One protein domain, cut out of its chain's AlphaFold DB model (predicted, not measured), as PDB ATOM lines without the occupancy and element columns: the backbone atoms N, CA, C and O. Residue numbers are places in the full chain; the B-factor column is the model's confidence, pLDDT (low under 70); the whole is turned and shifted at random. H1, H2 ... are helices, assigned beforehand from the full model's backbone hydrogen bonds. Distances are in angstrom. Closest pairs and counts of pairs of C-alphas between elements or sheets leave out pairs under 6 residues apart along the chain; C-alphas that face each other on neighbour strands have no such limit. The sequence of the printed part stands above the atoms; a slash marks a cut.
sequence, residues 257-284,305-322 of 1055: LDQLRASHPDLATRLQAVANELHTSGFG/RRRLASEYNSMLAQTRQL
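Overview. This is residues 257 to 284 and 305 to 322 of the 1055 residues of the protein "Protein NLP9" of Rhizoctonia solani (UniProt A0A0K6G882). Two longer helices, H2 and H3, lie side by side and run opposite ways, making an elongated pair. The short helix H1 folds back at the end of the pair where H2 begins, meeting H2 at a corner. The printed part has 46 residues with three named helices, H1, H2, H3 in chain order, and no named strand; the class is all helix. It is only just compact, close to loose, with a radius of gyration of the C-alphas of 10.9 A and spans of 33 by 17 by 12 A.

Arrangement. H1, residues 258 to 263, is joined by a tight link of one residue to H2, residues 265 to 282. The two touch only at the corner, H2 with residues 267 to 269 alone; their closest C-alphas, of Arg 261 and Ala 268, are 5.0 A apart. They run opposite ways at a shallow tilt of 34.6 degrees, only just short of steep. H2 and H3, residues 305 to 319, touch, with 13 pairs of C-alphas within 8 A. Their closest C-alphas, of Val 274 and Leu 308, are 6.1 A apart. They run opposite ways at a shallow tilt of 31 degrees. H1 and H3 are only just apart, at 8.3 A between their closest C-alphas. In H2 and H3 every O i to N i+4 pair is within hydrogen-bond range; in H1 it is 1 of 2.

Along the chain. H1 begins at C-alpha 258, (-48.181, -24.090, 16.618), and is 8.8 A long from first to last C-alpha. H2 measures 25.5 A and begins at C-alpha 265, (-51.411, -31.955, 19.148). H3 measures 20.6 A and ends at C-alpha 319, (-40.381, -34.714, 16.269).

Size, cuts and confidence. The C-alphas farthest apart, of Gly 284 and Leu 322, are 33.9 A apart. Residues 285 to 304 are not printed, and C-alphas 284 and 305 are 11.8 A apart across the cut. The mean pLDDT of the printed part is 86.4; residues 281 to 284 are under 70.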
ATOM      1  N   LEU A 257     -44.864 -23.719  19.184       88.06
ATOM      2  CA  LEU A 257     -45.132 -25.093  18.742       88.06
ATOM      3  C   LEU A 257     -46.357 -25.215  17.820       88.06
ATOM      4  O   LEU A 257     -46.908 -26.300  17.678       88.06
ATOM      5  N   ASP A 258     -46.841 -24.126  17.223       88.31
ATOM      6  CA  ASP A 258     -48.181 -24.090  16.618       88.31
ATOM      7  C   ASP A 258     -48.308 -24.926  15.333       88.31
ATOM      8  O   ASP A 258     -49.327 -25.585  15.132       88.31
ATOM      9  N   GLN A 259     -47.249 -25.013  14.519       88.44
ATOM     10  CA  GLN A 259     -47.190 -25.927  13.364       88.44
ATOM     11  C   GLN A 259     -47.197 -27.404  13.799       88.44
ATOM     12  O   GLN A 259     -47.893 -28.237  13.211       88.44
ATOM     13  N   LEU A 260     -46.468 -27.725  14.874       92.25
ATOM     14  CA  LEU A 260     -46.463 -29.063  15.467       92.25
ATOM     15  C   LEU A 260     -47.822 -29.380  16.105       92.25
ATOM     16  O   LEU A 260     -48.324 -30.482  15.955       92.25
ATOM     17  N   ARG A 261     -48.471 -28.405  16.750       94.50
ATOM     18  CA  ARG A 261     -49.792 -28.555  17.380       94.50
ATOM     19  C   ARG A 261     -50.914 -28.761  16.361       94.50
ATOM     20  O   ARG A 261     -51.850 -29.496  16.652       94.50
ATOM     21  N   ALA A 262     -50.808 -28.151  15.181       93.06
ATOM     22  CA  ALA A 262     -51.770 -28.312  14.091       93.06
ATOM     23  C   ALA A 262     -51.748 -29.710  13.438       93.06
ATOM     24  O   ALA A 262     -52.711 -30.078  12.772       93.06
ATOM     25  N   SER A 263     -50.667 -30.479  13.620       93.88
ATOM     26  CA  SER A 263     -50.476 -31.809  13.015       93.88
ATOM     27  C   SER A 263     -50.396 -32.945  14.046       93.88
ATOM     28  O   SER A 263     -50.936 -34.022  13.822       93.88
ATOM     29  N   HIS A 264     -49.763 -32.692  15.192       94.38
ATOM     30  CA  HIS A 264     -49.456 -33.647  16.257       94.38
ATOM     31  C   HIS A 264     -49.743 -33.009  17.640       94.38
ATOM     32  O   HIS A 264     -48.814 -32.691  18.396       94.38
ATOM     33  N   PRO A 265     -51.024 -32.768  17.990       94.19
ATOM     34  CA  PRO A 265     -51.411 -31.955  19.148       94.19
ATOM     35  C   PRO A 265     -50.919 -32.505  20.493       94.19
ATOM     36  O   PRO A 265     -50.486 -31.720  21.339       94.19
ATOM     37  N   ASP A 266     -50.923 -33.826  20.690       94.06
ATOM     38  CA  ASP A 266     -50.474 -34.454  21.941       94.06
ATOM     39  C   ASP A 266     -48.962 -34.296  22.149       94.06
ATOM     40  O   ASP A 266     -48.512 -33.894  23.225       94.06
ATOM     41  N   LEU A 267     -48.180 -34.521  21.086       92.88
ATOM     42  CA  LEU A 267     -46.730 -34.321  21.059       92.88
ATOM     43  C   LEU A 267     -46.377 -32.857  21.354       92.88
ATOM     44  O   LEU A 267     -45.576 -32.591  22.248       92.88
ATOM     45  N   ALA A 268     -47.035 -31.904  20.686       93.44
ATOM     46  CA  ALA A 268     -46.849 -30.477  20.948       93.44
ATOM     47  C   ALA A 268     -47.244 -30.076  22.382       93.44
ATOM     48  O   ALA A 268     -46.604 -29.215  22.986       93.44
ATOM     49  N   THR A 269     -48.288 -30.687  22.944       93.56
ATOM     50  CA  THR A 269     -48.770 -30.391  24.302       93.56
ATOM     51  C   THR A 269     -47.821 -30.941  25.365       93.56
ATOM     52  O   THR A 269     -47.456 -30.216  26.294       93.56
ATOM     53  N   ARG A 270     -47.350 -32.185  25.214       93.81
ATOM     54  CA  ARG A 270     -46.377 -32.786  26.136       93.81
ATOM     55  C   ARG A 270     -45.005 -32.114  26.030       93.81
ATOM     56  O   ARG A 270     -44.420 -31.812  27.069       93.81
ATOM     57  N   LEU A 271     -44.548 -31.775  24.820       92.56
ATOM     58  CA  LEU A 271     -43.309 -31.017  24.608       92.56
ATOM     59  C   LEU A 271     -43.384 -29.631  25.267       92.56
ATOM     60  O   LEU A 271     -42.449 -29.248  25.968       92.56
ATOM     61  N   GLN A 272     -44.509 -28.912  25.130       91.19
ATOM     62  CA  GLN A 272     -44.724 -27.632  25.818       91.19
ATOM     63  C   GLN A 272     -44.667 -27.783  27.345       91.19
ATOM     64  O   GLN A 272     -44.066 -26.947  28.013       91.19
ATOM     65  N   ALA A 273     -45.286 -28.829  27.902       90.50
ATOM     66  CA  ALA A 273     -45.300 -29.064  29.345       90.50
ATOM     67  C   ALA A 273     -43.885 -29.318  29.894       90.50
ATOM     68  O   ALA A 273     -43.451 -28.625  30.815       90.50
ATOM     69  N   VAL A 274     -43.135 -30.237  29.273       90.69
ATOM     70  CA  VAL A 274     -41.745 -30.547  29.653       90.69
ATOM     71  C   VAL A 274     -40.844 -29.317  29.497       90.69
ATOM     72  O   VAL A 274     -40.032 -29.035  30.380       90.69
ATOM     73  N   ALA A 275     -41.012 -28.540  28.423       87.75
ATOM     74  CA  ALA A 275     -40.247 -27.316  28.205       87.75
ATOM     75  C   ALA A 275     -40.544 -26.238  29.266       87.75
ATOM     76  O   ALA A 275     -39.621 -25.626  29.806       87.75
ATOM     77  N   ASN A 276     -41.817 -26.053  29.632       85.06
ATOM     78  CA  ASN A 276     -42.225 -25.126  30.688       85.06
ATOM     79  C   ASN A 276     -41.674 -25.553  32.068       85.06
ATOM     80  O   ASN A 276     -41.197 -24.703  32.828       85.06
ATOM     81  N   GLU A 277     -41.697 -26.853  32.395       84.88
ATOM     82  CA  GLU A 277     -41.104 -27.397  33.630       84.88
ATOM     83  C   GLU A 277     -39.578 -27.207  33.675       84.88
ATOM     84  O   GLU A 277     -39.045 -26.775  34.703       84.88
ATOM     85  N   LEU A 278     -38.862 -27.466  32.572       81.56
ATOM     86  CA  LEU A 278     -37.424 -27.187  32.458       81.56
ATOM     87  C   LEU A 278     -37.126 -25.702  32.668       81.56
ATOM     88  O   LEU A 278     -36.295 -25.354  33.506       81.56
ATOM     89  N   HIS A 279     -37.848 -24.826  31.971       77.56
ATOM     90  CA  HIS A 279     -37.646 -23.382  32.056       77.56
ATOM     91  C   HIS A 279     -37.880 -22.846  33.479       77.56
ATOM     92  O   HIS A 279     -37.053 -22.117  34.025       77.56
ATOM     93  N   THR A 280     -38.964 -23.279  34.130       72.38
ATOM     94  CA  THR A 280     -39.311 -22.841  35.493       72.38
ATOM     95  C   THR A 280     -38.337 -23.397  36.538       72.38
ATOM     96  O   THR A 280     -37.940 -22.685  37.462       72.38
ATOM     97  N   SER A 281     -37.916 -24.661  36.399       67.12
ATOM     98  CA  SER A 281     -36.995 -25.310  37.347       67.12
ATOM     99  C   SER A 281     -35.527 -24.900  37.174       67.12
ATOM    100  O   SER A 281     -34.774 -24.945  38.150       67.12
ATOM    101  N   GLY A 282     -35.118 -24.444  35.984       58.62
ATOM    102  CA  GLY A 282     -33.771 -23.927  35.729       58.62
ATOM    103  C   GLY A 282     -33.430 -22.692  36.569       58.62
ATOM    104  O   GLY A 282     -32.319 -22.599  37.087       58.62
ATOM    105  N   PHE A 283     -34.401 -21.789  36.771       54.62
ATOM    106  CA  PHE A 283     -34.215 -20.479  37.415       54.62
ATOM    107  C   PHE A 283     -34.609 -20.392  38.905       54.62
ATOM    108  O   PHE A 283     -34.652 -19.287  39.451       54.62
ATOM    109  N   GLY A 284     -34.948 -21.495  39.580       50.12
ATOM    110  CA  GLY A 284     -35.489 -21.470  40.953       50.12
ATOM    111  C   GLY A 284     -34.570 -20.811  42.012       50.12
ATOM    112  O   GLY A 284     -33.349 -20.853  41.872       50.12
ATOM    113  N   ARG A 305     -34.820 -32.639  36.975       77.62
ATOM    114  CA  ARG A 305     -34.269 -31.954  35.789       77.62
ATOM    115  C   ARG A 305     -33.533 -32.904  34.843       77.62
ATOM    116  O   ARG A 305     -33.673 -32.760  33.633       77.62
ATOM    117  N   ARG A 306     -32.829 -33.924  35.362       79.75
ATOM    118  CA  ARG A 306     -32.207 -34.974  34.524       79.75
ATOM    119  C   ARG A 306     -33.245 -35.707  33.675       79.75
ATOM    120  O   ARG A 306     -33.024 -35.907  32.484       79.75
ATOM    121  N   ARG A 307     -34.375 -36.082  34.285       84.31
ATOM    122  CA  ARG A 307     -35.481 -36.779  33.611       84.31
ATOM    123  C   ARG A 307     -36.138 -35.893  32.560       84.31
ATOM    124  O   ARG A 307     -36.224 -36.309  31.414       84.31
ATOM    125  N   LEU A 308     -36.510 -34.665  32.927       85.69
ATOM    126  CA  LEU A 308     -37.143 -33.710  32.014       85.69
ATOM    127  C   LEU A 308     -36.250 -33.369  30.809       85.69
ATOM    128  O   LEU A 308     -36.741 -33.338  29.688       85.69
ATOM    129  N   ALA A 309     -34.940 -33.176  31.003       84.56
ATOM    130  CA  ALA A 309     -34.013 -32.902  29.899       84.56
ATOM    131  C   ALA A 309     -33.836 -34.120  28.971       84.56
ATOM    132  O   ALA A 309     -33.750 -33.969  27.753       84.56
ATOM    133  N   SER A 310     -33.825 -35.336  29.533       84.88
ATOM    134  CA  SER A 310     -33.804 -36.575  28.747       84.88
ATOM    135  C   SER A 310     -35.105 -36.784  27.967       84.88
ATOM    136  O   SER A 310     -35.062 -37.216  26.816       84.88
ATOM    137  N   GLU A 311     -36.253 -36.475  28.575       88.75
ATOM    138  CA  GLU A 311     -37.561 -36.536  27.922       88.75
ATOM    139  C   GLU A 311     -37.635 -35.517  26.780       88.75
ATOM    140  O   GLU A 311     -37.883 -35.913  25.646       88.75
ATOM    141  N   TYR A 312     -37.307 -34.246  27.038       89.69
ATOM    142  CA  TYR A 312     -37.264 -33.178  26.034       89.69
ATOM    143  C   TYR A 312     -36.430 -33.572  24.806       89.69
ATOM    144  O   TYR A 312     -36.930 -33.531  23.684       89.69
ATOM    145  N   ASN A 313     -35.199 -34.054  25.010       87.69
ATOM    146  CA  ASN A 313     -34.327 -34.485  23.913       87.69
ATOM    147  C   ASN A 313     -34.901 -35.681  23.129       87.69
ATOM    148  O   ASN A 313     -34.794 -35.712  21.903       87.69
ATOM    149  N   SER A 314     -35.548 -36.636  23.809       89.19
ATOM    150  CA  SER A 314     -36.248 -37.751  23.154       89.19
ATOM    151  C   SER A 314     -37.436 -37.263  22.317       89.19
ATOM    152  O   SER A 314     -37.616 -37.702  21.183       89.19
ATOM    153  N   MET A 315     -38.210 -36.301  22.825       91.62
ATOM    154  CA  MET A 315     -39.338 -35.709  22.101       91.62
ATOM    155  C   MET A 315     -38.888 -34.866  20.900       91.62
ATOM    156  O   MET A 315     -39.543 -34.909  19.860       91.62
ATOM    157  N   LEU A 316     -37.755 -34.156  20.985       90.75
ATOM    158  CA  LEU A 316     -37.153 -33.490  19.822       90.75
ATOM    159  C   LEU A 316     -36.693 -34.502  18.764       90.75
ATOM    160  O   LEU A 316     -36.954 -34.301  17.580       90.75
ATOM    161  N   ALA A 317     -36.058 -35.606  19.173       90.06
ATOM    162  CA  ALA A 317     -35.639 -36.665  18.254       90.06
ATOM    163  C   ALA A 317     -36.835 -37.339  17.554       90.06
ATOM    164  O   ALA A 317     -36.783 -37.558  16.348       90.06
ATOM    165  N   GLN A 318     -37.928 -37.598  18.281       93.00
ATOM    166  CA  GLN A 318     -39.190 -38.092  17.711       93.00
ATOM    167  C   GLN A 318     -39.815 -37.071  16.750       93.00
ATOM    168  O   GLN A 318     -40.228 -37.433  15.654       93.00
ATOM    169  N   THR A 319     -39.834 -35.785  17.122       93.75
ATOM    170  CA  THR A 319     -40.381 -34.714  16.269       93.75
ATOM    171  C   THR A 319     -39.634 -34.626  14.935       93.75
ATOM    172  O   THR A 319     -40.267 -34.520  13.892       93.75
ATOM    173  N   ARG A 320     -38.301 -34.767  14.942       94.31
ATOM    174  CA  ARG A 320     -37.456 -34.741  13.732       94.31
ATOM    175  C   ARG A 320     -37.600 -35.956  12.810       94.31
ATOM    176  O   ARG A 320     -37.042 -35.953  11.720       94.31
ATOM    177  N   GLN A 321     -38.340 -36.985  13.222       94.31
ATOM    178  CA  GLN A 321     -38.698 -38.124  12.367       94.31
ATOM    179  C   GLN A 321     -40.028 -37.904  11.624       94.31
ATOM    180  O   GLN A 321     -40.416 -38.734  10.802       94.31
ATOM    181  N   LEU A 322     -40.735 -36.799  11.892       93.44
ATOM    182  CA  LEU A 322     -42.008 -36.467  11.257       93.44
ATOM    183  C   LEU A 322     -41.778 -35.679   9.950       93.44
ATOM    184  O   LEU A 322     -40.935 -34.777   9.927       93.44
TER     185      LEU A 322